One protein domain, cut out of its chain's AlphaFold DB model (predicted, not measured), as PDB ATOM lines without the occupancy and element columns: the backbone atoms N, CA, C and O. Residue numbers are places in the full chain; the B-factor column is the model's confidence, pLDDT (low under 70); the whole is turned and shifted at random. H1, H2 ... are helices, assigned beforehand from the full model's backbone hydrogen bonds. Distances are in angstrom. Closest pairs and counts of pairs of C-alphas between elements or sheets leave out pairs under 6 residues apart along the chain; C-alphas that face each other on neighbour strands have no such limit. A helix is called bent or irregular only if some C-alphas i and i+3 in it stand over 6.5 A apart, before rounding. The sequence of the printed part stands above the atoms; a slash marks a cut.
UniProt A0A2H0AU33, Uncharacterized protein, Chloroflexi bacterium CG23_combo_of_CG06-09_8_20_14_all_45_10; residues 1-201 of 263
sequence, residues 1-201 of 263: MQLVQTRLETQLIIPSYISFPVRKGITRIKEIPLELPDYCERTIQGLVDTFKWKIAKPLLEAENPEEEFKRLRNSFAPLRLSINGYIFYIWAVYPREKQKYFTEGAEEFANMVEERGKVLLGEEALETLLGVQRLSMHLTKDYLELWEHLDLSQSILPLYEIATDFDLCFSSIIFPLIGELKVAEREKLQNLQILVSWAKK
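This is residues 1 to 201 of the 263 residues of an uncharacterized protein of Chloroflexi bacterium CG23_combo_of_CG06-09_8_20_14_all_45_10 (UniProt A0A2H0AU33). A long hairpin of two helices, H5 and H6, makes one side of an all-helix body, while H7 runs through the middle. H8 folds back beside H7, the hairpin of H2 and H3 packs on H7 too, H4 makes a corner with H5, and small H1 lies farthest out. The helices are mostly crossed. The printed part has 201 residues, with eight named helices, H1 to H8 in order, and no named strand. It is compact, with a radius of gyration of the C-alphas of 16.4 A, and spans 47 by 35 by 31 A.

The longest helix by residues, H5, holds residues 95 to 120 and is 34.5 A long, from C-alpha 95 at (39.397, -20.798, 40.168), with a kink of 36 degrees near residue 114. H6, residues 123 to 147, is 35.9 A long. H7, residues 157 to 178, is 31.8 A long, and H8, residues 186 to 201, ends at C-alpha 201, (54.190, -46.557, 30.203). H4 is residues 79 to 93, H3 residues 65 to 76, and H2 residues 44 to 61, 24.4 A long. H2 is irregular, but only just: C-alphas 54 and 57 are 6.6 A apart. H1, residues 2 to 8, begins at C-alpha 2, (21.838, -44.075, 31.974).

H5 and H6 touch as a hairpin at a shallow tilt of 14 degrees, opposite ways; their closest C-alphas, Gly 117 and Leu 126, are 6.1 A apart. H5 touches H7, the hub, with residues 112 to 117 alone, the C-alphas of Arg 116 and Leu 177 coming closest at 5.6 A. H7 and H8 touch as a hairpin, opposite ways, at a tilt of 38 degrees, only just steep, with Cys 169 and Leu 195 closest at 5.2 A between C-alphas. H2 touches H7, about perpendicular at 83 degrees, and the C-alphas of Ala 56 and Ser 172 are closest at 4.0 A. H2 and H3 form a hairpin, with Leu 59 and Pro 65 closest at 5.8 A between C-alphas. H4 and H5 touch only at the corner. H1 is close to H4 but not clearly touching: the C-alphas of Leu 8 and Leu 81 are 7.0 A apart. Every O i to N i+4 pair is within hydrogen-bond range in H1, H3, H4, H6 and H8; H2 has 11 of 14, H5 18 of 22 and H7 15 of 18.

The two C-alphas farthest apart, Asp 151 and Glu 185, are 49.3 A apart. The printed part has no cut. The link from H1 to H2, residues 9 to 43, is long. Mean pLDDT of the printed part is 73.4; 72 residues are under 70, among them residues 1 to 44, 92 to 103 and 146 to 157.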
ATOM      1  N   MET A   1      20.359 -42.796  36.121       33.88
ATOM      2  CA  MET A   1      21.516 -43.671  35.835       33.88
ATOM      3  C   MET A   1      22.012 -43.566  34.393       33.88
ATOM      4  O   MET A   1      23.024 -42.908  34.217       33.88
ATOM      5  N   GLN A   2      21.317 -44.079  33.363       28.06
ATOM      6  CA  GLN A   2      21.838 -44.075  31.974       28.06
ATOM      7  C   GLN A   2      22.213 -42.680  31.429       28.06
ATOM      8  O   GLN A   2      23.294 -42.525  30.885       28.06
ATOM      9  N   LEU A   3      21.398 -41.642  31.659       25.66
ATOM     10  CA  LEU A   3      21.655 -40.287  31.134       25.66
ATOM     11  C   LEU A   3      22.856 -39.554  31.772       25.66
ATOM     12  O   LEU A   3      23.439 -38.667  31.152       25.66
ATOM     13  N   VAL A   4      23.205 -39.894  33.018       31.36
ATOM     14  CA  VAL A   4      24.343 -39.301  33.750       31.36
ATOM     15  C   VAL A   4      25.637 -40.009  33.359       31.36
ATOM     16  O   VAL A   4      26.645 -39.340  33.144       31.36
ATOM     17  N   GLN A   5      25.574 -41.331  33.154       34.22
ATOM     18  CA  GLN A   5      26.637 -42.090  32.498       34.22
ATOM     19  C   GLN A   5      26.933 -41.519  31.117       34.22
ATOM     20  O   GLN A   5      28.062 -41.123  30.892       34.22
ATOM     21  N   THR A   6      25.934 -41.318  30.254       35.62
ATOM     22  CA  THR A   6      26.183 -40.810  28.896       35.62
ATOM     23  C   THR A   6      26.814 -39.415  28.884       35.62
ATOM     24  O   THR A   6      27.655 -39.158  28.039       35.62
ATOM     25  N   ARG A   7      26.470 -38.520  29.826       36.69
ATOM     26  CA  ARG A   7      27.075 -37.174  29.907       36.69
ATOM     27  C   ARG A   7      28.497 -37.155  30.476       36.69
ATOM     28  O   ARG A   7      29.277 -36.297  30.077       36.69
ATOM     29  N   LEU A   8      28.835 -38.063  31.393       40.94
ATOM     30  CA  LEU A   8      30.192 -38.205  31.947       40.94
ATOM     31  C   LEU A   8      31.091 -39.072  31.048       40.94
ATOM     32  O   LEU A   8      32.286 -38.824  30.955       40.94
ATOM     33  N   GLU A   9      30.513 -40.039  30.333       40.81
ATOM     34  CA  GLU A   9      31.151 -40.865  29.299       40.81
ATOM     35  C   GLU A   9      31.384 -40.095  27.993       40.81
ATOM     36  O   GLU A   9      32.119 -40.572  27.138       40.81
ATOM     37  N   THR A  10      30.784 -38.915  27.816       39.84
ATOM     38  CA  THR A  10      31.124 -37.977  26.729       39.84
ATOM     39  C   THR A  10      32.213 -36.979  27.114       39.84
ATOM     40  O   THR A  10      32.673 -36.237  26.256       39.84
ATOM     41  N   GLN A  11      32.636 -36.927  28.381       51.09
ATOM     42  CA  GLN A  11      33.698 -36.030  28.839       51.09
ATOM     43  C   GLN A  11      35.025 -36.780  28.796       51.09
ATOM     44  O   GLN A  11      35.236 -37.716  29.560       51.09
ATOM     45  N   LEU A  12      35.902 -36.373  27.881       50.00
ATOM     46  CA  LEU A  12      37.307 -36.783  27.809       50.00
ATOM     47  C   LEU A  12      37.978 -36.837  29.210       50.00
ATOM     48  O   LEU A  12      37.607 -36.145  30.158       50.00
ATOM     49  N   ILE A  13      38.963 -37.722  29.360       54.78
ATOM     50  CA  ILE A  13      39.257 -38.357  30.652       54.78
ATOM     51  C   ILE A  13      40.637 -37.956  31.198       54.78
ATOM     52  O   ILE A  13      41.654 -38.438  30.728       54.78
ATOM     53  N   ILE A  14      40.679 -37.150  32.261       53.44
ATOM     54  CA  ILE A  14      41.854 -36.393  32.757       53.44
ATOM     55  C   ILE A  14      42.875 -37.223  33.550       53.44
ATOM     56  O   ILE A  14      42.539 -37.578  34.682       53.44
ATOM     57  N   PRO A  15      44.067 -37.605  33.064       50.97
ATOM     58  CA  PRO A  15      45.012 -38.380  33.879       50.97
ATOM     59  C   PRO A  15      45.321 -37.606  35.166       50.97
ATOM     60  O   PRO A  15      45.796 -36.475  35.114       50.97
ATOM     61  N   SER A  16      44.962 -38.155  36.325       55.66
ATOM     62  CA  SER A  16      44.861 -37.332  37.526       55.66
ATOM     63  C   SER A  16      46.181 -37.271  38.285       55.66
ATOM     64  O   SER A  16      46.702 -38.264  38.790       55.66
ATOM     65  N   TYR A  17      46.700 -36.054  38.422       49.66
ATOM     66  CA  TYR A  17      47.677 -35.722  39.445       49.66
ATOM     67  C   TYR A  17      46.927 -35.428  40.745       49.66
ATOM     68  O   TYR A  17      46.606 -34.278  41.020       49.66
ATOM     69  N   ILE A  18      46.591 -36.435  41.554       49.91
ATOM     70  CA  ILE A  18      45.907 -36.129  42.812       49.91
ATOM     71  C   ILE A  18      46.924 -35.633  43.851       49.91
ATOM     72  O   ILE A  18      47.320 -36.375  44.750       49.91
ATOM     73  N   SER A  19      47.303 -34.348  43.794       42.97
ATOM     74  CA  SER A  19      47.597 -33.637  45.038       42.97
ATOM     75  C   SER A  19      46.273 -33.491  45.760       42.97
ATOM     76  O   SER A  19      45.561 -32.491  45.676       42.97
ATOM     77  N   PHE A  20      45.894 -34.537  46.489       45.38
ATOM     78  CA  PHE A  20      44.975 -34.309  47.576       45.38
ATOM     79  C   PHE A  20      45.652 -33.222  48.411       45.38
ATOM     80  O   PHE A  20      46.818 -33.383  48.785       45.38
ATOM     81  N   PRO A  21      44.986 -32.100  48.687       40.06
ATOM     82  CA  PRO A  21      45.471 -31.139  49.655       40.06
ATOM     83  C   PRO A  21      45.311 -31.787  51.037       40.06
ATOM     84  O   PRO A  21      44.476 -31.399  51.850       40.06
ATOM     85  N   VAL A  22      46.095 -32.839  51.290       40.69
ATOM     86  CA  VAL A  22      46.167 -33.586  52.547       40.69
ATOM     87  C   VAL A  22      46.706 -32.658  53.635       40.69
ATOM     88  O   VAL A  22      46.388 -32.790  54.818       40.69
ATOM     89  N   ARG A  23      47.473 -31.629  53.253       38.62
ATOM     90  CA  ARG A  23      47.999 -30.631  54.181       38.62
ATOM     91  C   ARG A  23      46.995 -29.493  54.392       38.62
ATOM     92  O   ARG A  23      47.101 -28.416  53.828       38.62
ATOM     93  N   LYS A  24      46.049 -29.775  55.296       41.09
ATOM     94  CA  LYS A  24      45.280 -28.820  56.120       41.09
ATOM     95  C   LYS A  24      44.554 -27.711  55.339       41.09
ATOM     96  O   LYS A  24      45.020 -26.581  55.268       41.09
ATOM     97  N   GLY A  25      43.340 -27.999  54.867       40.06
ATOM     98  CA  GLY A  25      42.409 -26.933  54.467       40.06
ATOM     99  C   GLY A  25      41.166 -27.378  53.702       40.06
ATOM    100  O   GLY A  25      40.148 -26.700  53.765       40.06
ATOM    101  N   ILE A  26      41.215 -28.534  53.034       40.16
ATOM    102  CA  ILE A  26      40.143 -29.009  52.135       40.16
ATOM    103  C   ILE A  26      39.333 -30.173  52.746       40.16
ATOM    104  O   ILE A  26      38.402 -30.706  52.152       40.16
ATOM    105  N   THR A  27      39.567 -30.489  54.020       43.00
ATOM    106  CA  THR A  27      38.825 -31.497  54.804       43.00
ATOM    107  C   THR A  27      37.360 -31.134  55.102       43.00
ATOM    108  O   THR A  27      36.692 -31.840  55.852       43.00
ATOM    109  N   ARG A  28      36.825 -30.045  54.533       42.38
ATOM    110  CA  ARG A  28      35.424 -29.619  54.702       42.38
ATOM    111  C   ARG A  28      34.713 -29.244  53.398       42.38
ATOM    112  O   ARG A  28      33.740 -28.492  53.447       42.38
ATOM    113  N   ILE A  29      35.141 -29.753  52.242       49.09
ATOM    114  CA  ILE A  29      34.305 -29.625  51.039       49.09
ATOM    115  C   ILE A  29      33.194 -30.676  51.127       49.09
ATOM    116  O   ILE A  29      33.409 -31.876  50.953       49.09
ATOM    117  N   LYS A  30      32.021 -30.175  51.524       47.72
ATOM    118  CA  LYS A  30      30.737 -30.870  51.568       47.72
ATOM    119  C   LYS A  30      30.377 -31.374  50.170       47.72
ATOM    120  O   LYS A  30      30.511 -30.614  49.221       47.72
ATOM    121  N   GLU A  31      29.913 -32.622  50.123       47.53
ATOM    122  CA  GLU A  31      29.134 -33.264  49.053       47.53
ATOM    123  C   GLU A  31      29.610 -32.968  47.622       47.53
ATOM    124  O   GLU A  31      29.274 -31.953  47.017       47.53
ATOM    125  N   ILE A  32      30.352 -33.916  47.040       48.06
ATOM    126  CA  ILE A  32      30.557 -33.937  45.588       48.06
ATOM    127  C   ILE A  32      29.167 -34.168  44.963       48.06
ATOM    128  O   ILE A  32      28.506 -35.132  45.354       48.06
ATOM    129  N   PRO A  33      28.701 -33.338  44.011       46.91
ATOM    130  CA  PRO A  33      27.346 -33.415  43.443       46.91
ATOM    131  C   PRO A  33      27.095 -34.647  42.549       46.91
ATOM    132  O   PRO A  33      26.197 -34.642  41.710       46.91
ATOM    133  N   LEU A  34      27.890 -35.708  42.696       52.81
ATOM    134  CA  LEU A  34      27.881 -36.884  41.841       52.81
ATOM    135  C   LEU A  34      27.567 -38.140  42.648       52.81
ATOM    136  O   LEU A  34      28.040 -38.325  43.770       52.81
ATOM    137  N   GLU A  35      26.779 -39.022  42.039       52.09
ATOM    138  CA  GLU A  35      26.553 -40.390  42.499       52.09
ATOM    139  C   GLU A  35      27.876 -41.165  42.378       52.09
ATOM    140  O   GLU A  35      28.146 -41.820  41.372       52.09
ATOM    141  N   LEU A  36      28.751 -41.026  43.376       51.81
ATOM    142  CA  LEU A  36      29.949 -41.854  43.498       51.81
ATOM    143  C   LEU A  36      29.523 -43.329  43.643       51.81
ATOM    144  O   LEU A  36      28.516 -43.589  44.310       51.81
ATOM    145  N   PRO A  37      30.269 -44.291  43.067       54.22
ATOM    146  CA  PRO A  37      30.048 -45.709  43.326       54.22
ATOM    147  C   PRO A  37      30.020 -45.986  44.835       54.22
ATOM    148  O   PRO A  37      30.833 -45.425  45.571       54.22
ATOM    149  N   ASP A  38      29.133 -46.876  45.289       52.66
ATOM    150  CA  ASP A  38      28.832 -47.113  46.716       52.66
ATOM    151  C   ASP A  38      30.056 -47.421  47.607       52.66
ATOM    152  O   ASP A  38      29.985 -47.312  48.829       52.66
ATOM    153  N   TYR A  39      31.194 -47.812  47.024       54.41
ATOM    154  CA  TYR A  39      32.417 -48.128  47.763       54.41
ATOM    155  C   TYR A  39      33.274 -46.913  48.148       54.41
ATOM    156  O   TYR A  39      34.194 -47.086  48.960       54.41
ATOM    157  N   CYS A  40      33.003 -45.732  47.588       55.12
ATOM    158  CA  CYS A  40      33.522 -44.465  48.084       55.12
ATOM    159  C   CYS A  40      32.455 -43.856  48.989       55.12
ATOM    160  O   CYS A  40      31.355 -43.548  48.528       55.12
ATOM    161  N   GLU A  41      32.770 -43.634  50.270       55.59
ATOM    162  CA  GLU A  41      31.988 -42.667  51.048       55.59
ATOM    163  C   GLU A  41      31.896 -41.400  50.191       55.59
ATOM    164  O   GLU A  41      32.910 -41.029  49.599       55.59
ATOM    165  N   ARG A  42      30.703 -40.806  50.032       65.19
ATOM    166  CA  ARG A  42      30.412 -39.730  49.055       65.19
ATOM    167  C   ARG A  42      31.120 -38.399  49.385       65.19
ATOM    168  O   ARG A  42      30.502 -37.342  49.488       65.19
ATOM    169  N   THR A  43      32.423 -38.457  49.618       66.62
ATOM    170  CA  THR A  43      33.306 -37.423  50.135       66.62
ATOM    171  C   THR A  43      34.687 -37.578  49.494       66.62
ATOM    172  O   THR A  43      35.103 -38.669  49.100       66.62
ATOM    173  N   ILE A  44      35.438 -36.478  49.423       68.00
ATOM    174  CA  ILE A  44      36.835 -36.488  48.954       68.00
ATOM    175  C   ILE A  44      37.688 -37.404  49.840       68.00
ATOM    176  O   ILE A  44      38.528 -38.139  49.335       68.00
ATOM    177  N   GLN A  45      37.440 -37.403  51.152       72.88
ATOM    178  CA  GLN A  45      38.155 -38.263  52.095       72.88
ATOM    179  C   GLN A  45      37.896 -39.752  51.812       72.88
ATOM    180  O   GLN A  45      38.840 -40.532  51.764       72.88
ATOM    181  N   GLY A  46      36.653 -40.134  51.506       76.69
ATOM    182  CA  GLY A  46      36.311 -41.498  51.096       76.69
ATOM    183  C   GLY A  46      37.015 -41.939  49.811       76.69
ATOM    184  O   GLY A  46      37.419 -43.100  49.689       76.69
ATOM    185  N   LEU A  47      37.213 -41.014  48.866       76.38
ATOM    186  CA  LEU A  47      38.008 -41.246  47.659       76.38
ATOM    187  C   LEU A  47      39.495 -41.467  47.999       76.38
ATOM    188  O   LEU A  47      40.075 -42.453  47.542       76.38
ATOM    189  N   VAL A  48      40.089 -40.613  48.845       78.81
ATOM    190  CA  VAL A  48      41.473 -40.770  49.347       78.81
ATOM    191  C   VAL A  48      41.659 -42.128  50.014       78.81
ATOM    192  O   VAL A  48      42.583 -42.865  49.680       78.81
ATOM    193  N   ASP A  49      40.773 -42.472  50.948       82.94
ATOM    194  CA  ASP A  49      40.868 -43.702  51.728       82.94
ATOM    195  C   ASP A  49      40.683 -44.943  50.851       82.94
ATOM    196  O   ASP A  49      41.360 -45.952  51.052       82.94
ATOM    197  N   THR A  50      39.832 -44.858  49.824       85.19
ATOM    198  CA  THR A  50      39.699 -45.910  48.808       85.19
ATOM    199  C   THR A  50      41.017 -46.118  48.069       85.19
ATOM    200  O   THR A  50      41.513 -47.245  48.010       85.19
ATOM    201  N   PHE A  51      41.624 -45.042  47.565       85.69
ATOM    202  CA  PHE A  51      42.915 -45.121  46.891       85.69
ATOM    203  C   PHE A  51      44.010 -45.675  47.789       85.69
ATOM    204  O   PHE A  51      44.755 -46.561  47.381       85.69
ATOM    205  N   LYS A  52      44.086 -45.207  49.030       88.06
ATOM    206  CA  LYS A  52      45.117 -45.631  49.966       88.06
ATOM    207  C   LYS A  52      44.978 -47.098  50.356       88.06
ATOM    208  O   LYS A  52      45.926 -47.874  50.236       88.06
ATOM    209  N   TRP A  53      43.810 -47.471  50.867       90.62
ATOM    210  CA  TRP A  53      43.636 -48.738  51.571       90.62
ATOM    211  C   TRP A  53      43.173 -49.872  50.672       90.62
ATOM    212  O   TRP A  53      43.485 -51.023  50.965       90.62
ATOM    213  N   LYS A  54      42.446 -49.567  49.592       90.81
ATOM    214  CA  LYS A  54      41.887 -50.588  48.697       90.81
ATOM    215  C   LYS A  54      42.650 -50.737  47.379       90.81
ATOM    216  O   LYS A  54      42.414 -51.723  46.691       90.81
ATOM    217  N   ILE A  55      43.546 -49.803  47.038       91.75
ATOM    218  CA  ILE A  55      44.334 -49.832  45.792       91.75
ATOM    219  C   ILE A  55      45.839 -49.819  46.087       91.75
ATOM    220  O   ILE A  55      46.525 -50.804  45.830       91.75
ATOM    221  N   ALA A  56      46.345 -48.731  46.672       92.88
ATOM    222  CA  ALA A  56      47.773 -48.490  46.842       92.88
ATOM    223  C   ALA A  56      48.433 -49.522  47.746       92.88
ATOM    224  O   ALA A  56      49.420 -50.144  47.361       92.88
ATOM    225  N   LYS A  57      47.874 -49.733  48.943       94.69
ATOM    226  CA  LYS A  57      48.405 -50.725  49.876       94.69
ATOM    227  C   LYS A  57      48.407 -52.139  49.264       94.69
ATOM    228  O   LYS A  57      49.482 -52.728  49.250       94.69
ATOM    229  N   PRO A  58      47.299 -52.665  48.704       95.50
ATOM    230  CA  PRO A  58      47.321 -53.971  48.043       95.50
ATOM    231  C   PRO A  58      48.365 -54.095  46.926       95.50
ATOM    232  O   PRO A  58      49.086 -55.083  46.903       95.50
ATOM    233  N   LEU A  59      48.522 -53.087  46.056       95.81
ATOM    234  CA  LEU A  59      49.539 -53.116  44.991       95.81
ATOM    235  C   LEU A  59      50.971 -53.127  45.526       95.81
ATOM    236  O   LEU A  59      51.833 -53.808  44.976       95.81
ATOM    237  N   LEU A  60      51.239 -52.365  46.586       95.06
ATOM    238  CA  LEU A  60      52.564 -52.305  47.197       95.06
ATOM    239  C   LEU A  60      52.916 -53.603  47.929       95.06
ATOM    240  O   LEU A  60      54.083 -53.985  47.944       95.06
ATOM    241  N   GLU A  61      51.930 -54.269  48.529       95.38
ATOM    242  CA  GLU A  61      52.105 -55.492  49.323       95.38
ATOM    243  C   GLU A  61      51.897 -56.785  48.514       95.38
ATOM    244  O   GLU A  61      52.010 -57.872  49.073       95.38
ATOM    245  N   ALA A  62      51.598 -56.688  47.217       95.94
ATOM    246  CA  ALA A  62      51.327 -57.843  46.372       95.94
ATOM    247  C   ALA A  62      52.572 -58.715  46.159       95.94
ATOM    248  O   ALA A  62      53.625 -58.221  45.755       95.94
ATOM    249  N   GLU A  63      52.416 -60.031  46.321       94.81
ATOM    250  CA  GLU A  63      53.420 -61.013  45.885       94.81
ATOM    251  C   GLU A  63      53.542 -61.033  44.352       94.81
ATOM    252  O   GLU A  63      54.639 -61.129  43.805       94.81
ATOM    253  N   ASN A  64      52.407 -60.890  43.654       96.12
ATOM    254  CA  ASN A  64      52.334 -60.746  42.204       96.12
ATOM    255  C   ASN A  64      51.651 -59.415  41.837       96.12
ATOM    256  O   ASN A  64      50.419 -59.355  41.741       96.12
ATOM    257  N   PRO A  65      52.421 -58.332  41.618       94.69
ATOM    258  CA  PRO A  65      51.851 -57.015  41.346       94.69
ATOM    259  C   PRO A  65      51.053 -56.964  40.037       94.69
ATOM    260  O   PRO A  65      50.150 -56.140  39.915       94.69
ATOM    261  N   GLU A  66      51.339 -57.823  39.051       96.19
ATOM    262  CA  GLU A  66      50.633 -57.808  37.762       96.19
ATOM    263  C   GLU A  66      49.218 -58.388  37.872       96.19
ATOM    264  O   GLU A  66      48.261 -57.814  37.343       96.19
ATOM    265  N   GLU A  67      49.068 -59.514  38.569       96.69
ATOM    266  CA  GLU A  67      47.754 -60.111  38.828       96.69
ATOM    267  C   GLU A  67      46.897 -59.203  39.706       96.69
ATOM    268  O   GLU A  67      45.725 -58.968  39.397       96.69
ATOM    269  N   GLU A  68      47.498 -58.622  40.747       97.12
ATOM    270  CA  GLU A  68      46.799 -57.697  41.632       97.12
ATOM    271  C   GLU A  68      46.370 -56.423  40.889       97.12
ATOM    272  O   GLU A  68      45.229 -55.976  41.024       97.12
ATOM    273  N   PHE A  69      47.224 -55.890  40.010       96.12
ATOM    274  CA  PHE A  69      46.868 -54.768  39.143       96.12
ATOM    275  C   PHE A  69      45.681 -55.090  38.235       96.12
ATOM    276  O   PHE A  69      44.729 -54.314  38.179       96.12
ATOM    277  N   LYS A  70      45.679 -56.252  37.570       95.06
ATOM    278  CA  LYS A  70      44.552 -56.688  36.724       95.06
ATOM    279  C   LYS A  70      43.254 -56.811  37.526       95.06
ATOM    280  O   LYS A  70      42.199 -56.367  37.065       95.06
ATOM    281  N   ARG A  71      43.321 -57.374  38.736       95.06
ATOM    282  CA  ARG A  71      42.172 -57.508  39.643       95.06
ATOM    283  C   ARG A  71      41.606 -56.142  40.036       95.06
ATOM    284  O   ARG A  71      40.393 -55.925  39.962       95.06
ATOM    285  N   LEU A  72      42.478 -55.220  40.441       92.69
ATOM    286  CA  LEU A  72      42.098 -53.879  40.879       92.69
ATOM    287  C   LEU A  72      41.581 -53.020  39.728       92.69
ATOM    288  O   LEU A  72      40.562 -52.360  39.906       92.69
ATOM    289  N   ARG A  73      42.196 -53.099  38.543       89.56
ATOM    290  CA  ARG A  73      41.721 -52.443  37.315       89.56
ATOM    291  C   ARG A  73      40.249 -52.733  37.059       89.56
ATOM    292  O   ARG A  73      39.459 -51.811  36.898       89.56
ATOM    293  N   ASN A  74      39.860 -54.004  37.102       85.19
ATOM    294  CA  ASN A  74      38.472 -54.399  36.873       85.19
ATOM    295  C   ASN A  74      37.545 -53.962  38.019       85.19
ATOM    296  O   ASN A  74      36.413 -53.556  37.779       85.19
ATOM    297  N   SER A  75      38.028 -54.031  39.262       85.31
ATOM    298  CA  SER A  75      37.226 -53.718  40.454       85.31
ATOM    299  C   SER A  75      36.983 -52.216  40.639       85.31
ATOM    300  O   SER A  75      35.962 -51.823  41.195       85.31
ATOM    301  N   PHE A  76      37.924 -51.383  40.188       82.12
ATOM    302  CA  PHE A  76      37.934 -49.939  40.420       82.12
ATOM    303  C   PHE A  76      37.825 -49.107  39.144       82.12
ATOM    304  O   PHE A  76      37.895 -47.886  39.243       82.12
ATOM    305  N   ALA A  77      37.576 -49.707  37.973       77.44
ATOM    306  CA  ALA A  77      37.324 -48.953  36.743       77.44
ATOM    307  C   ALA A  77      36.307 -47.801  36.935       77.44
ATOM    308  O   ALA A  77      36.635 -46.674  36.567       77.44
ATOM    309  N   PRO A  78      35.157 -47.983  37.627       74.25
ATOM    310  CA  PRO A  78      34.192 -46.898  37.839       74.25
ATOM    311  C   PRO A  78      34.708 -45.729  38.695       74.25
ATOM    312  O   PRO A  78      34.151 -44.630  38.635       74.25
ATOM    313  N   LEU A  79      35.780 -45.924  39.478       73.50
ATOM    314  CA  LEU A  79      36.379 -44.881  40.320       73.50
ATOM    315  C   LEU A  79      36.841 -43.695  39.475       73.50
ATOM    316  O   LEU A  79      36.819 -42.552  39.920       73.50
ATOM    317  N   ARG A  80      37.182 -43.949  38.216       75.38
ATOM    318  CA  ARG A  80      37.613 -42.928  37.277       75.38
ATOM    319  C   ARG A  80      36.577 -41.830  37.044       75.38
ATOM    320  O   ARG A  80      36.928 -40.652  36.985       75.38
ATOM    321  N   LEU A  81      35.293 -42.192  36.981       69.81
ATOM    322  CA  LEU A  81      34.198 -41.221  36.843       69.81
ATOM    323  C   LEU A  81      34.145 -40.269  38.044       69.81
ATOM    324  O   LEU A  81      33.871 -39.079  37.893       69.81
ATOM    325  N   SER A  82      34.469 -40.792  39.226       69.69
ATOM    326  CA  SER A  82      34.511 -40.033  40.476       69.69
ATOM    327  C   SER A  82      35.630 -38.998  40.479       69.69
ATOM    328  O   SER A  82      35.417 -37.847  40.857       69.69
ATOM    329  N   ILE A  83      36.819 -39.403  40.024       73.56
ATOM    330  CA  ILE A  83      38.001 -38.542  39.927       73.56
ATOM    331  C   ILE A  83      37.743 -37.396  38.953       73.56
ATOM    332  O   ILE A  83      37.908 -36.234  39.313       73.56
ATOM    333  N   ASN A  84      37.293 -37.716  37.737       72.62
ATOM    334  CA  ASN A  84      37.007 -36.712  36.716       72.62
ATOM    335  C   ASN A  84      35.954 -35.724  37.211       72.62
ATOM    336  O   ASN A  84      36.156 -34.516  37.140       72.62
ATOM    337  N   GLY A  85      34.862 -36.237  37.775       68.50
ATOM    338  CA  GLY A  85      33.798 -35.419  38.336       68.50
ATOM    339  C   GLY A  85      34.276 -34.428  39.398       68.50
ATOM    340  O   GLY A  85      33.876 -33.265  39.392       68.50
ATOM    341  N   TYR A  86      35.180 -34.868  40.273       71.31
ATOM    342  CA  TYR A  86      35.820 -33.996  41.253       71.31
ATOM    343  C   TYR A  86      36.717 -32.934  40.601       71.31
ATOM    344  O   TYR A  86      36.601 -31.755  40.937       71.31
ATOM    345  N   ILE A  87      37.572 -33.321  39.649       72.00
ATOM    346  CA  ILE A  87      38.474 -32.387  38.959       72.00
ATOM    347  C   ILE A  87      37.675 -31.322  38.198       72.00
ATOM    348  O   ILE A  87      37.977 -30.138  38.326       72.00
ATOM    349  N   PHE A  88      36.623 -31.712  37.471       70.38
ATOM    350  CA  PHE A  88      35.742 -30.762  36.785       70.38
ATOM    351  C   PHE A  88      35.051 -29.815  37.758       70.38
ATOM    352  O   PHE A  88      34.964 -28.620  37.490       70.38
ATOM    353  N   TYR A  89      34.572 -30.326  38.894       70.19
ATOM    354  CA  TYR A  89      33.931 -29.495  39.907       70.19
ATOM    355  C   TYR A  89      34.896 -28.447  40.475       70.19
ATOM    356  O   TYR A  89      34.538 -27.272  40.548       70.19
ATOM    357  N   ILE A  90      36.136 -28.832  40.808       69.38
ATOM    358  CA  ILE A  90      37.169 -27.869  41.217       69.38
ATOM    359  C   ILE A  90      37.421 -26.854  40.106       69.38
ATOM    360  O   ILE A  90      37.403 -25.654  40.362       69.38
ATOM    361  N   TRP A  91      37.637 -27.326  38.879       71.38
ATOM    362  CA  TRP A  91      37.968 -26.464  37.749       71.38
ATOM    363  C   TRP A  91      36.885 -25.415  37.478       71.38
ATOM    364  O   TRP A  91      37.201 -24.243  37.288       71.38
ATOM    365  N   ALA A  92      35.614 -25.822  37.510       69.12
ATOM    366  CA  ALA A  92      34.484 -24.955  37.199       69.12
ATOM    367  C   ALA A  92      34.112 -23.999  38.343       69.12
ATOM    368  O   ALA A  92      33.681 -22.875  38.090       69.12
ATOM    369  N   VAL A  93      34.234 -24.437  39.601       67.19
ATOM    370  CA  VAL A  93      33.671 -23.709  40.755       67.19
ATOM    371  C   VAL A  93      34.741 -22.963  41.561       67.19
ATOM    372  O   VAL A  93      34.430 -21.975  42.226       67.19
ATOM    373  N   TYR A  94      36.005 -23.385  41.479       69.69
ATOM    374  CA  TYR A  94      37.077 -22.962  42.384       69.69
ATOM    375  C   TYR A  94      38.334 -22.494  41.620       69.69
ATOM    376  O   TYR A  94      39.356 -23.183  41.565       69.69
ATOM    377  N   PRO A  95      38.306 -21.289  41.015       67.56
ATOM    378  CA  PRO A  95      39.397 -20.798  40.168       67.56
ATOM    379  C   PRO A  95      40.704 -20.509  40.926       67.56
ATOM    380  O   PRO A  95      41.778 -20.563  40.327       67.56
ATOM    381  N   ARG A  96      40.654 -20.225  42.237       69.31
ATOM    382  CA  ARG A  96      41.875 -20.066  43.054       69.31
ATOM    383  C   ARG A  96      42.545 -21.416  43.302       69.31
ATOM    384  O   ARG A  96      43.765 -21.534  43.269       69.31
ATOM    385  N   GLU A  97      41.736 -22.445  43.490       66.88
ATOM    386  CA  GLU A  97      42.141 -23.821  43.705       66.88
ATOM    387  C   GLU A  97      42.704 -24.431  42.419       66.88
ATOM    388  O   GLU A  97      43.658 -25.194  42.503       66.88
ATOM    389  N   LYS A  98      42.223 -24.017  41.236       67.88
ATOM    390  CA  LYS A  98      42.885 -24.298  39.947       67.88
ATOM    391  C   LYS A  98      44.344 -23.832  39.960       67.88
ATOM    392  O   LYS A  98      45.236 -24.621  39.666       67.88
ATOM    393  N   GLN A  99      44.606 -22.570  40.310       66.12
ATOM    394  CA  GLN A  99      45.975 -22.037  40.317       66.12
ATOM    395  C   GLN A  99      46.855 -22.764  41.340       66.12
ATOM    396  O   GLN A  99      47.973 -23.170  41.028       66.12
ATOM    397  N   LYS A 100      46.310 -23.027  42.530       68.75
ATOM    398  CA  LYS A 100      46.983 -23.823  43.555       68.75
ATOM    399  C   LYS A 100      47.297 -25.249  43.086       68.75
ATOM    400  O   LYS A 100      48.386 -25.748  43.325       68.75
ATOM    401  N   TYR A 101      46.382 -25.902  42.379       67.25
ATOM    402  CA  TYR A 101      46.558 -27.276  41.911       67.25
ATOM    403  C   TYR A 101      47.648 -27.403  40.835       67.25
ATOM    404  O   TYR A 101      48.494 -28.289  40.927       67.25
ATOM    405  N   PHE A 102      47.666 -26.508  39.839       66.75
ATOM    406  CA  PHE A 102      48.617 -26.595  38.721       66.75
ATOM    407  C   PHE A 102      49.969 -25.923  38.969       66.75
ATOM    408  O   PHE A 102      50.933 -26.253  38.284       66.75
ATOM    409  N   THR A 103      50.057 -24.977  39.900       68.88
ATOM    410  CA  THR A 103      51.314 -24.276  40.188       68.88
ATOM    411  C   THR A 103      51.907 -24.768  41.501       68.88
ATOM    412  O   THR A 103      52.929 -25.446  41.490       68.88
ATOM    413  N   GLU A 104      51.224 -24.532  42.623       70.94
ATOM    414  CA  GLU A 104      51.731 -24.921  43.950       70.94
ATOM    415  C   GLU A 104      51.807 -26.451  44.096       70.94
ATOM    416  O   GLU A 104      52.790 -26.981  44.604       70.94
ATOM    417  N   GLY A 105      50.819 -27.185  43.575       71.62
ATOM    418  CA  GLY A 105      50.806 -28.650  43.601       71.62
ATOM    419  C   GLY A 105      51.967 -29.284  42.829       71.62
ATOM    420  O   GLY A 105      52.471 -30.334  43.231       71.62
ATOM    421  N   ALA A 106      52.434 -28.634  41.755       72.00
ATOM    422  CA  ALA A 106      53.576 -29.115  40.984       72.00
ATOM    423  C   ALA A 106      54.853 -29.109  41.833       72.00
ATOM    424  O   ALA A 106      55.576 -30.106  41.902       72.00
ATOM    425  N   GLU A 107      55.083 -27.976  42.495       76.94
ATOM    426  CA  GLU A 107      56.224 -27.726  43.369       76.94
ATOM    427  C   GLU A 107      56.161 -28.593  44.628       76.94
ATOM    428  O   GLU A 107      57.160 -29.204  45.007       76.94
ATOM    429  N   GLU A 108      54.984 -28.718  45.250       76.38
ATOM    430  CA  GLU A 108      54.777 -29.596  46.403       76.38
ATOM    431  C   GLU A 108      55.151 -31.045  46.076       76.38
ATOM    432  O   GLU A 108      55.836 -31.692  46.869       76.38
ATOM    433  N   PHE A 109      54.770 -31.558  44.903       78.19
ATOM    434  CA  PHE A 109      55.200 -32.892  44.488       78.19
ATOM    435  C   PHE A 109      56.702 -33.004  44.322       78.19
ATOM    436  O   PHE A 109      57.282 -33.971  44.805       78.19
ATOM    437  N   ALA A 110      57.315 -32.051  43.615       79.31
ATOM    438  CA  ALA A 110      58.740 -32.081  43.339       79.31
ATOM    439  C   ALA A 110      59.516 -32.126  44.658       79.31
ATOM    440  O   ALA A 110      60.352 -33.007  44.846       79.31
ATOM    441  N   ASN A 111      59.119 -31.292  45.622       81.31
ATOM    442  CA  ASN A 111      59.662 -31.302  46.975       81.31
ATOM    443  C   ASN A 111      59.457 -32.660  47.672       81.31
ATOM    444  O   ASN A 111      60.400 -33.211  48.232       81.31
ATOM    445  N   MET A 112      58.259 -33.255  47.609       82.06
ATOM    446  CA  MET A 112      57.993 -34.571  48.217       82.06
ATOM    447  C   MET A 112      58.820 -35.700  47.582       82.06
ATOM    448  O   MET A 112      59.342 -36.572  48.286       82.06
ATOM    449  N   VAL A 113      58.959 -35.692  46.257       81.19
ATOM    450  CA  VAL A 113      59.794 -36.634  45.506       81.19
ATOM    451  C   VAL A 113      61.269 -36.437  45.848       81.19
ATOM    452  O   VAL A 113      61.989 -37.414  46.035       81.19
ATOM    453  N   GLU A 114      61.735 -35.205  46.009       82.06
ATOM    454  CA  GLU A 114      63.108 -34.946  46.427       82.06
ATOM    455  C   GLU A 114      63.381 -35.370  47.874       82.06
ATOM    456  O   GLU A 114      64.433 -35.947  48.144       82.06
ATOM    457  N   GLU A 115      62.456 -35.128  48.803       84.12
ATOM    458  CA  GLU A 115      62.630 -35.471  50.218       84.12
ATOM    459  C   GLU A 115      62.575 -36.983  50.466       84.12
ATOM    460  O   GLU A 115      63.394 -37.530  51.206       84.12
ATOM    461  N   ARG A 116      61.592 -37.673  49.874       82.06
ATOM    462  CA  ARG A 116      61.313 -39.092  50.159       82.06
ATOM    463  C   ARG A 116      61.575 -40.015  48.984       82.06
ATOM    464  O   ARG A 116      61.980 -41.154  49.202       82.06
ATOM    465  N   GLY A 117      61.405 -39.540  47.756       81.00
ATOM    466  CA  GLY A 117      61.765 -40.303  46.562       81.00
ATOM    467  C   GLY A 117      63.257 -40.627  46.531       81.00
ATOM    468  O   GLY A 117      63.582 -41.770  46.261       81.00
ATOM    469  N   LYS A 118      64.157 -39.722  46.949       82.31
ATOM    470  CA  LYS A 118      65.607 -40.022  47.054       82.31
ATOM    471  C   LYS A 118      65.936 -41.198  47.983       82.31
ATOM    472  O   LYS A 118      66.962 -41.844  47.818       82.31
ATOM    473  N   VAL A 119      65.089 -41.450  48.981       84.31
ATOM    474  CA  VAL A 119      65.272 -42.544  49.947       84.31
ATOM    475  C   VAL A 119      64.668 -43.849  49.427       84.31
ATOM    476  O   VAL A 119      65.208 -44.923  49.677       84.31
ATOM    477  N   LEU A 120      63.532 -43.763  48.732       85.06
ATOM    478  CA  LEU A 120      62.741 -44.922  48.307       85.06
ATOM    479  C   LEU A 120      63.048 -45.386  46.875       85.06
ATOM    480  O   LEU A 120      62.769 -46.531  46.525       85.06
ATOM    481  N   LEU A 121      63.589 -44.505  46.038       85.31
ATOM    482  CA  LEU A 121      63.785 -44.688  44.605       85.31
ATOM    483  C   LEU A 121      65.235 -44.362  44.226       85.31
ATOM    484  O   LEU A 121      65.874 -43.502  44.828       85.31
ATOM    485  N   GLY A 122      65.742 -45.039  43.195       83.69
ATOM    486  CA  GLY A 122      66.985 -44.631  42.538       83.69
ATOM    487  C   GLY A 122      66.790 -43.360  41.706       83.69
ATOM    488  O   GLY A 122      65.660 -42.985  41.390       83.69
ATOM    489  N   GLU A 123      67.896 -42.728  41.316       85.94
ATOM    490  CA  GLU A 123      67.921 -41.467  40.556       85.94
ATOM    491  C   GLU A 123      67.079 -41.528  39.272       85.94
ATOM    492  O   GLU A 123      66.195 -40.699  39.077       85.94
ATOM    493  N   GLU A 124      67.233 -42.582  38.467       84.56
ATOM    494  CA  GLU A 124      66.456 -42.773  37.231       84.56
ATOM    495  C   GLU A 124      64.936 -42.847  37.480       84.56
ATOM    496  O   GLU A 124      64.126 -42.282  36.736       84.56
ATOM    497  N   ALA A 125      64.520 -43.547  38.540       85.94
ATOM    498  CA  ALA A 125      63.108 -43.684  38.893       85.94
ATOM    499  C   ALA A 125      62.533 -42.364  39.431       85.94
ATOM    500  O   ALA A 125      61.371 -42.044  39.175       85.94
ATOM    501  N   LEU A 126      63.353 -41.582  40.134       86.25
ATOM    502  CA  LEU A 126      63.006 -40.250  40.610       86.25
ATOM    503  C   LEU A 126      62.780 -39.292  39.434       86.25
ATOM    504  O   LEU A 126      61.714 -38.680  39.340       86.25
ATOM    505  N   GLU A 127      63.737 -39.206  38.508       84.31
ATOM    506  CA  GLU A 127      63.622 -38.381  37.299       84.31
ATOM    507  C   GLU A 127      62.410 -38.781  36.457       84.31
ATOM    508  O   GLU A 127      61.635 -37.928  36.015       84.31
ATOM    509  N   THR A 128      62.197 -40.091  36.298       84.75
ATOM    510  CA  THR A 128      61.023 -40.629  35.612       84.75
ATOM    511  C   THR A 128      59.735 -40.132  36.257       84.75
ATOM    512  O   THR A 128      58.839 -39.677  35.551       84.75
ATOM    513  N   LEU A 129      59.628 -40.186  37.585       84.56
ATOM    514  CA  LEU A 129      58.416 -39.786  38.287       84.56
ATOM    515  C   LEU A 129      58.128 -38.282  38.155       84.56
ATOM    516  O   LEU A 129      56.973 -37.902  37.954       84.56
ATOM    517  N   LEU A 130      59.162 -37.436  38.209       82.38
ATOM    518  CA  LEU A 130      59.032 -35.999  37.944       82.38
ATOM    519  C   LEU A 130      58.569 -35.735  36.504       82.38
ATOM    520  O   LEU A 130      57.675 -34.921  36.280       82.38
ATOM    521  N   GLY A 131      59.135 -36.446  35.524       79.81
ATOM    522  CA  GLY A 131      58.716 -36.348  34.124       79.81
ATOM    523  C   GLY A 131      57.263 -36.783  33.913       79.81
ATOM    524  O   GLY A 131      56.492 -36.078  33.262       79.81
ATOM    525  N   VAL A 132      56.867 -37.905  34.520       83.94
ATOM    526  CA  VAL A 132      55.489 -38.420  34.507       83.94
ATOM    527  C   VAL A 132      54.514 -37.396  35.080       83.94
ATOM    528  O   VAL A 132      53.479 -37.127  34.472       83.94
ATOM    529  N   GLN A 133      54.849 -36.802  36.223       81.62
ATOM    530  CA  GLN A 133      54.016 -35.799  36.871       81.62
ATOM    531  C   GLN A 133      53.852 -34.552  35.996       81.62
ATOM    532  O   GLN A 133      52.720 -34.142  35.741       81.62
ATOM    533  N   ARG A 134      54.953 -33.980  35.486       79.12
ATOM    534  CA  ARG A 134      54.900 -32.813  34.588       79.12
ATOM    535  C   ARG A 134      54.014 -33.093  33.379       79.12
ATOM    536  O   ARG A 134      53.100 -32.321  33.100       79.12
ATOM    537  N   LEU A 135      54.229 -34.224  32.705       76.62
ATOM    538  CA  LEU A 135      53.434 -34.615  31.543       76.62
ATOM    539  C   LEU A 135      51.946 -34.768  31.896       76.62
ATOM    540  O   LEU A 135      51.095 -34.244  31.182       76.62
ATOM    541  N   SER A 136      51.623 -35.420  33.018       79.62
ATOM    542  CA  SER A 136      50.242 -35.553  33.498       79.62
ATOM    543  C   SER A 136      49.579 -34.199  33.731       79.62
ATOM    544  O   SER A 136      48.419 -34.016  33.366       79.62
ATOM    545  N   MET A 137      50.302 -33.242  34.314       76.25
ATOM    546  CA  MET A 137      49.790 -31.896  34.561       76.25
ATOM    547  C   MET A 137      49.530 -31.133  33.264       76.25
ATOM    548  O   MET A 137      48.459 -30.543  33.126       76.25
ATOM    549  N   HIS A 138      50.458 -31.185  32.304       74.56
ATOM    550  CA  HIS A 138      50.273 -30.568  30.988       74.56
ATOM    551  C   HIS A 138      49.052 -31.145  30.267       74.56
ATOM    552  O   HIS A 138      48.153 -30.396  29.900       74.56
ATOM    553  N   LEU A 139      48.955 -32.476  30.178       74.44
ATOM    554  CA  LEU A 139      47.824 -33.157  29.538       74.44
ATOM    555  C   LEU A 139      46.488 -32.825  30.210       74.44
ATOM    556  O   LEU A 139      45.482 -32.646  29.533       74.44
ATOM    557  N   THR A 140      46.478 -32.721  31.540       75.56
ATOM    558  CA  THR A 140      45.292 -32.342  32.325       75.56
ATOM    559  C   THR A 140      44.867 -30.906  32.044       75.56
ATOM    560  O   THR A 140      43.678 -30.645  31.862       75.56
ATOM    561  N   LYS A 141      45.824 -29.973  31.996       73.75
ATOM    562  CA  LYS A 141      45.559 -28.561  31.714       73.75
ATOM    563  C   LYS A 141      45.053 -28.375  30.286       73.75
ATOM    564  O   LYS A 141      43.978 -27.806  30.114       73.75
ATOM    565  N   ASP A 142      45.793 -28.887  29.301       71.62
ATOM    566  CA  ASP A 142      45.413 -28.807  27.888       71.62
ATOM    567  C   ASP A 142      44.023 -29.410  27.691       71.62
ATOM    568  O   ASP A 142      43.174 -28.827  27.024       71.62
ATOM    569  N   TYR A 143      43.746 -30.542  28.339       71.50
ATOM    570  CA  TYR A 143      42.423 -31.131  28.302       71.50
ATOM    571  C   TYR A 143      41.328 -30.193  28.826       71.50
ATOM    572  O   TYR A 143      40.322 -29.997  28.147       71.50
ATOM    573  N   LEU A 144      41.488 -29.645  30.030       70.50
ATOM    574  CA  LEU A 144      40.447 -28.828  30.652       70.50
ATOM    575  C   LEU A 144      40.173 -27.546  29.855       70.50
ATOM    576  O   LEU A 144      39.029 -27.110  29.776       70.50
ATOM    577  N   GLU A 145      41.200 -26.982  29.217       71.06
ATOM    578  CA  GLU A 145      41.068 -25.841  28.304       71.06
ATOM    579  C   GLU A 145      40.363 -26.222  26.992       71.06
ATOM    580  O   GLU A 145      39.592 -25.438  26.449       71.06
ATOM    581  N   LEU A 146      40.589 -27.436  26.484       66.31
ATOM    582  CA  LEU A 146      39.940 -27.950  25.274       66.31
ATOM    583  C   LEU A 146      38.487 -28.392  25.521       66.31
ATOM    584  O   LEU A 146      37.643 -28.271  24.632       66.31
ATOM    585  N   TRP A 147      38.183 -28.903  26.717       65.44
ATOM    586  CA  TRP A 147      36.871 -29.435  27.091       65.44
ATOM    587  C   TRP A 147      35.743 -28.411  26.952       65.44
ATOM    588  O   TRP A 147      34.638 -28.764  26.548       65.44
ATOM    589  N   GLU A 148      36.021 -27.140  27.231       61.12
ATOM    590  CA  GLU A 148      35.034 -26.057  27.142       61.12
ATOM    591  C   GLU A 148      34.679 -25.683  25.690       61.12
ATOM    592  O   GLU A 148      33.776 -24.876  25.453       61.12
ATOM    593  N   HIS A 149      35.393 -26.241  24.709       64.94
ATOM    594  CA  HIS A 149      35.374 -25.750  23.334       64.94
ATOM    595  C   HIS A 149      35.237 -26.825  22.252       64.94
ATOM    596  O   HIS A 149      34.933 -26.481  21.110       64.94
ATOM    597  N   LEU A 150      35.459 -28.101  22.577       63.09
ATOM    598  CA  LEU A 150      35.306 -29.201  21.627       63.09
ATOM    599  C   LEU A 150      33.883 -29.763  21.654       63.09
ATOM    600  O   LEU A 150      33.394 -30.184  22.702       63.09
ATOM    601  N   ASP A 151      33.254 -29.850  20.482       62.81
ATOM    602  CA  ASP A 151      32.064 -30.680  20.300       62.81
ATOM    603  C   ASP A 151      32.498 -32.147  20.164       62.81
ATOM    604  O   ASP A 151      33.153 -32.525  19.187       62.81
ATOM    605  N   LEU A 152      32.203 -32.954  21.188       62.50
ATOM    606  CA  LEU A 152      32.655 -34.340  21.305       62.50
ATOM    607  C   LEU A 152      31.577 -35.287  20.769       62.50
ATOM    608  O   LEU A 152      30.526 -35.465  21.382       62.50
ATOM    609  N   SER A 153      31.859 -35.936  19.638       56.56
ATOM    610  CA  SER A 153      30.919 -36.867  18.983       56.56
ATOM    611  C   SER A 153      31.381 -38.329  18.960       56.56
ATOM    612  O   SER A 153      30.605 -39.214  18.594       56.56
ATOM    613  N   GLN A 154      32.635 -38.607  19.340       57.94
ATOM    614  CA  GLN A 154      33.222 -39.950  19.306       57.94
ATOM    615  C   GLN A 154      33.398 -40.568  20.693       57.94
ATOM    616  O   GLN A 154      33.504 -39.878  21.705       57.94
ATOM    617  N   SER A 155      33.468 -41.901  20.713       58.00
ATOM    618  CA  SER A 155      33.710 -42.680  21.926       58.00
ATOM    619  C   SER A 155      35.116 -42.440  22.483       58.00
ATOM    620  O   SER A 155      36.111 -42.588  21.780       58.00
ATOM    621  N   ILE A 156      35.187 -42.135  23.776       67.38
ATOM    622  CA  ILE A 156      36.424 -41.902  24.538       67.38
ATOM    623  C   ILE A 156      36.910 -43.152  25.299       67.38
ATOM    624  O   ILE A 156      37.821 -43.069  26.123       67.38
ATOM    625  N   LEU A 157      36.300 -44.317  25.043       65.06
ATOM    626  CA  LEU A 157      36.555 -45.581  25.752       65.06
ATOM    627  C   LEU A 157      38.047 -45.971  25.831       65.06
ATOM    628  O   LEU A 157      38.504 -46.295  26.928       65.06
ATOM    629  N   PRO A 158      38.850 -45.885  24.749       70.31
ATOM    630  CA  PRO A 158      40.277 -46.216  24.822       70.31
ATOM    631  C   PRO A 158      41.066 -45.315  25.782       70.31
ATOM    632  O   PRO A 158      41.915 -45.798  26.530       70.31
ATOM    633  N   LEU A 159      40.756 -44.014  25.820       76.06
ATOM    634  CA  LEU A 159      41.386 -43.062  26.742       76.06
ATOM    635  C   LEU A 159      41.003 -43.344  28.196       76.06
ATOM    636  O   LEU A 159      41.813 -43.141  29.101       76.06
ATOM    637  N   TYR A 160      39.790 -43.853  28.416       76.50
ATOM    638  CA  TYR A 160      39.282 -44.184  29.745       76.50
ATOM    639  C   TYR A 160      40.092 -45.265  30.424       76.50
ATOM    640  O   TYR A 160      40.537 -45.104  31.564       76.50
ATOM    641  N   GLU A 161      40.297 -46.355  29.703       81.81
ATOM    642  CA  GLU A 161      41.031 -47.499  30.207       81.81
ATOM    643  C   GLU A 161      42.478 -47.131  30.529       81.81
ATOM    644  O   GLU A 161      42.966 -47.434  31.614       81.81
ATOM    645  N   ILE A 162      43.145 -46.417  29.621       84.94
ATOM    646  CA  ILE A 162      44.561 -46.074  29.780       84.94
ATOM    647  C   ILE A 162      44.758 -45.096  30.937       84.94
ATOM    648  O   ILE A 162      45.721 -45.212  31.693       84.94
ATOM    649  N   ALA A 163      43.847 -44.140  31.102       82.69
ATOM    650  CA  ALA A 163      43.949 -43.202  32.204       82.69
ATOM    651  C   ALA A 163      43.610 -43.845  33.556       82.69
ATOM    652  O   ALA A 163      44.210 -43.483  34.561       82.69
ATOM    653  N   THR A 164      42.700 -44.825  33.582       85.38
ATOM    654  CA  THR A 164      42.462 -45.652  34.776       85.38
ATOM    655  C   THR A 164      43.734 -46.405  35.158       85.38
ATOM    656  O   THR A 164      44.141 -46.377  36.317       85.38
ATOM    657  N   ASP A 165      44.399 -47.024  34.179       90.81
ATOM    658  CA  ASP A 165      45.659 -47.735  34.402       90.81
ATOM    659  C   ASP A 165      46.734 -46.795  34.972       90.81
ATOM    660  O   ASP A 165      47.421 -47.134  35.938       90.81
ATOM    661  N   PHE A 166      46.832 -45.585  34.414       89.69
ATOM    662  CA  PHE A 166      47.720 -44.543  34.917       89.69
ATOM    663  C   PHE A 166      47.394 -44.135  36.361       89.69
ATOM    664  O   PHE A 166      48.294 -44.142  37.197       89.69
ATOM    665  N   ASP A 167      46.134 -43.817  36.670       85.75
ATOM    666  CA  ASP A 167      45.722 -43.358  38.001       85.75
ATOM    667  C   ASP A 167      46.013 -44.397  39.084       85.75
ATOM    668  O   ASP A 167      46.450 -44.037  40.181       85.75
ATOM    669  N   LEU A 168      45.783 -45.682  38.787       89.56
ATOM    670  CA  LEU A 168      46.077 -46.779  39.708       89.56
ATOM    671  C   LEU A 168      47.570 -46.830  40.032       89.56
ATOM    672  O   LEU A 168      47.938 -46.943  41.203       89.56
ATOM    673  N   CYS A 169      48.434 -46.699  39.024       92.38
ATOM    674  CA  CYS A 169      49.877 -46.651  39.239       92.38
ATOM    675  C   CYS A 169      50.287 -45.392  40.005       92.38
ATOM    676  O   CYS A 169      50.929 -45.483  41.051       92.38
ATOM    677  N   PHE A 170      49.904 -44.221  39.501       88.56
ATOM    678  CA  PHE A 170      50.369 -42.937  40.008       88.56
ATOM    679  C   PHE A 170      49.899 -42.684  41.443       88.56
ATOM    680  O   PHE A 170      50.715 -42.371  42.310       88.56
ATOM    681  N   SER A 171      48.623 -42.938  41.747       84.06
ATOM    682  CA  SER A 171      48.086 -42.784  43.106       84.06
ATOM    683  C   SER A 171      48.764 -43.725  44.102       84.06
ATOM    684  O   SER A 171      49.006 -43.345  45.247       84.06
ATOM    685  N   SER A 172      49.137 -44.935  43.670       90.88
ATOM    686  CA  SER A 172      49.832 -45.903  44.528       90.88
ATOM    687  C   SER A 172      51.245 -45.465  44.908       90.88
ATOM    688  O   SER A 172      51.721 -45.807  45.989       90.88
ATOM    689  N   ILE A 173      51.892 -44.663  44.060       91.31
ATOM    690  CA  ILE A 173      53.221 -44.093  44.312       91.31
ATOM    691  C   ILE A 173      53.146 -42.931  45.317       91.31
ATOM    692  O   ILE A 173      54.054 -42.764  46.133       91.31
ATOM    693  N   ILE A 174      52.061 -42.148  45.306       86.25
ATOM    694  CA  ILE A 174      51.922 -40.946  46.147       86.25
ATOM    695  C   ILE A 174      51.917 -41.286  47.644       86.25
ATOM    696  O   ILE A 174      52.615 -40.633  48.418       86.25
ATOM    697  N   PHE A 175      51.164 -42.300  48.086       87.06
ATOM    698  CA  PHE A 175      50.996 -42.573  49.524       87.06
ATOM    699  C   PHE A 175      52.302 -42.914  50.270       87.06
ATOM    700  O   PHE A 175      52.502 -42.408  51.382       87.06
ATOM    701  N   PRO A 176      53.222 -43.713  49.698       87.38
ATOM    702  CA  PRO A 176      54.585 -43.848  50.209       87.38
ATOM    703  C   PRO A 176      55.344 -42.522  50.312       87.38
ATOM    704  O   PRO A 176      55.961 -42.229  51.342       87.38
ATOM    705  N   LEU A 177      55.262 -41.694  49.267       83.81
ATOM    706  CA  LEU A 177      55.979 -40.422  49.179       83.81
ATOM    707  C   LEU A 177      55.460 -39.365  50.147       83.81
ATOM    708  O   LEU A 177      56.232 -38.521  50.572       83.81
ATOM    709  N   ILE A 178      54.196 -39.415  50.563       81.25
ATOM    710  CA  ILE A 178      53.674 -38.520  51.612       81.25
ATOM    711  C   ILE A 178      53.813 -39.114  53.022       81.25
ATOM    712  O   ILE A 178      53.533 -38.447  54.017       81.25
ATOM    713  N   GLY A 179      54.287 -40.359  53.126       79.06
ATOM    714  CA  GLY A 179      54.508 -41.055  54.394       79.06
ATOM    715  C   GLY A 179      53.290 -41.681  55.025       79.06
ATOM    716  O   GLY A 179      53.325 -42.033  56.203       79.06
ATOM    717  N   GLU A 180      52.237 -41.836  54.245       82.44
ATOM    718  CA  GLU A 180      51.001 -42.454  54.680       82.44
ATOM    719  C   GLU A 180      51.010 -43.978  54.556       82.44
ATOM    720  O   GLU A 180      50.233 -44.641  55.246       82.44
ATOM    721  N   LEU A 181      51.908 -44.527  53.733       85.38
ATOM    722  CA  LEU A 181      52.218 -45.954  53.662       85.38
ATOM    723  C   LEU A 181      53.723 -46.169  53.847       85.38
ATOM    724  O   LEU A 181      54.546 -45.464  53.267       85.38
ATOM    725  N   LYS A 182      54.097 -47.140  54.683       85.75
ATOM    726  CA  LYS A 182      55.504 -47.492  54.906       85.75
ATOM    727  C   LYS A 182      55.964 -48.486  53.844       85.75
ATOM    728  O   LYS A 182      55.325 -49.514  53.651       85.75
ATOM    729  N   VAL A 183      57.107 -48.203  53.228       82.19
ATOM    730  CA  VAL A 183      57.741 -49.053  52.213       82.19
ATOM    731  C   VAL A 183      59.202 -49.235  52.620       82.19
ATOM    732  O   VAL A 183      60.058 -48.438  52.259       82.19
ATOM    733  N   ALA A 184      59.467 -50.215  53.486       77.44
ATOM    734  CA  ALA A 184      60.815 -50.503  54.000       77.44
ATOM    735  C   ALA A 184      61.300 -51.917  53.643       77.44
ATOM    736  O   ALA A 184      62.494 -52.199  53.680       77.44
ATOM    737  N   GLU A 185      60.375 -52.807  53.294       87.50
ATOM    738  CA  GLU A 185      60.679 -54.165  52.858       87.50
ATOM    739  C   GLU A 185      61.100 -54.149  51.384       87.50
ATOM    740  O   GLU A 185      60.520 -53.430  50.567       87.50
ATOM    741  N   ARG A 186      62.115 -54.953  51.040       87.31
ATOM    742  CA  ARG A 186      62.713 -55.000  49.696       87.31
ATOM    743  C   ARG A 186      61.680 -55.259  48.598       87.31
ATOM    744  O   ARG A 186      61.737 -54.623  47.552       87.31
ATOM    745  N   GLU A 187      60.743 -56.164  48.853       89.50
ATOM    746  CA  GLU A 187      59.671 -56.536  47.923       89.50
ATOM    747  C   GLU A 187      58.745 -55.345  47.642       89.50
ATOM    748  O   GLU A 187      58.468 -55.023  46.490       89.50
ATOM    749  N   LYS A 188      58.375 -54.586  48.681       90.31
ATOM    750  CA  LYS A 188      57.539 -53.386  48.534       90.31
ATOM    751  C   LYS A 188      58.262 -52.271  47.771       90.31
ATOM    752  O   LYS A 188      57.634 -51.544  47.004       90.31
ATOM    753  N   LEU A 189      59.583 -52.141  47.946       91.00
ATOM    754  CA  LEU A 189      60.407 -51.209  47.162       91.00
ATOM    755  C   LEU A 189      60.488 -51.622  45.685       91.00
ATOM    756  O   LEU A 189      60.408 -50.762  44.810       91.00
ATOM    757  N   GLN A 190      60.592 -52.922  45.391       92.50
ATOM    758  CA  GLN A 190      60.515 -53.425  44.014       92.50
ATOM    759  C   GLN A 190      59.146 -53.148  43.388       92.50
ATOM    760  O   GLN A 190      59.085 -52.623  42.277       92.50
ATOM    761  N   ASN A 191      58.054 -53.405  44.111       95.62
ATOM    762  CA  ASN A 191      56.702 -53.092  43.643       95.62
ATOM    763  C   ASN A 191      56.533 -51.594  43.361       95.62
ATOM    764  O   ASN A 191      55.980 -51.215  42.331       95.62
ATOM    765  N   LEU A 192      57.081 -50.726  44.216       94.25
ATOM    766  CA  LEU A 192      57.082 -49.281  43.984       94.25
ATOM    767  C   LEU A 192      57.822 -48.898  42.687       94.25
ATOM    768  O   LEU A 192      57.321 -48.079  41.918       94.25
ATOM    769  N   GLN A 193      58.976 -49.507  42.400       92.38
ATOM    770  CA  GLN A 193      59.713 -49.272  41.149       92.38
ATOM    771  C   GLN A 193      58.942 -49.760  39.913       92.38
ATOM    772  O   GLN A 193      58.906 -49.070  38.891       92.38
ATOM    773  N   ILE A 194      58.282 -50.917  40.010       95.31
ATOM    774  CA  ILE A 194      57.404 -51.441  38.955       95.31
ATOM    775  C   ILE A 194      56.270 -50.449  38.674       95.31
ATOM    776  O   ILE A 194      56.027 -50.112  37.514       95.31
ATOM    777  N   LEU A 195      55.632 -49.917  39.721       95.88
ATOM    778  CA  LEU A 195      54.567 -48.922  39.594       95.88
ATOM    779  C   LEU A 195      55.053 -47.637  38.907       95.88
ATOM    780  O   LEU A 195      54.334 -47.114  38.058       95.88
ATOM    781  N   VAL A 196      56.267 -47.151  39.202       93.38
ATOM    782  CA  VAL A 196      56.864 -45.989  38.506       93.38
ATOM    783  C   VAL A 196      57.032 -46.271  37.009       93.38
ATOM    784  O   VAL A 196      56.647 -45.452  36.171       93.38
ATOM    785  N   SER A 197      57.553 -47.449  36.656       93.75
ATOM    786  CA  SER A 197      57.712 -47.867  35.257       93.75
ATOM    787  C   SER A 197      56.365 -47.981  34.531       93.75
ATOM    788  O   SER A 197      56.206 -47.506  33.402       93.75
ATOM    789  N   TRP A 198      55.351 -48.543  35.190       96.38
ATOM    790  CA  TRP A 198      54.001 -48.627  34.638       96.38
ATOM    791  C   TRP A 198      53.338 -47.258  34.497       96.38
ATOM    792  O   TRP A 198      52.745 -46.992  33.453       96.38
ATOM    793  N   ALA A 199      53.500 -46.354  35.467       91.50
ATOM    794  CA  ALA A 199      53.007 -44.983  35.363       91.50
ATOM    795  C   ALA A 199      53.593 -44.278  34.128       91.50
ATOM    796  O   ALA A 199      52.840 -43.696  33.348       91.50
ATOM    797  N   LYS A 200      54.907 -44.419  33.883       89.12
ATOM    798  CA  LYS A 200      55.572 -43.939  32.656       89.12
ATOM    799  C   LYS A 200      54.953 -44.537  31.394       89.12
ATOM    800  O   LYS A 200      54.608 -43.804  30.470       89.12
ATOM    801  N   LYS A 201      54.794 -45.860  31.348       91.50
ATOM    802  CA  LYS A 201      54.190 -46.557  30.203       91.50
ATOM    803  C   LYS A 201      52.787 -46.025  29.898       91.50
ATOM    804  O   LYS A 201      52.488 -45.724  28.743       91.50
TER     805      LYS A 201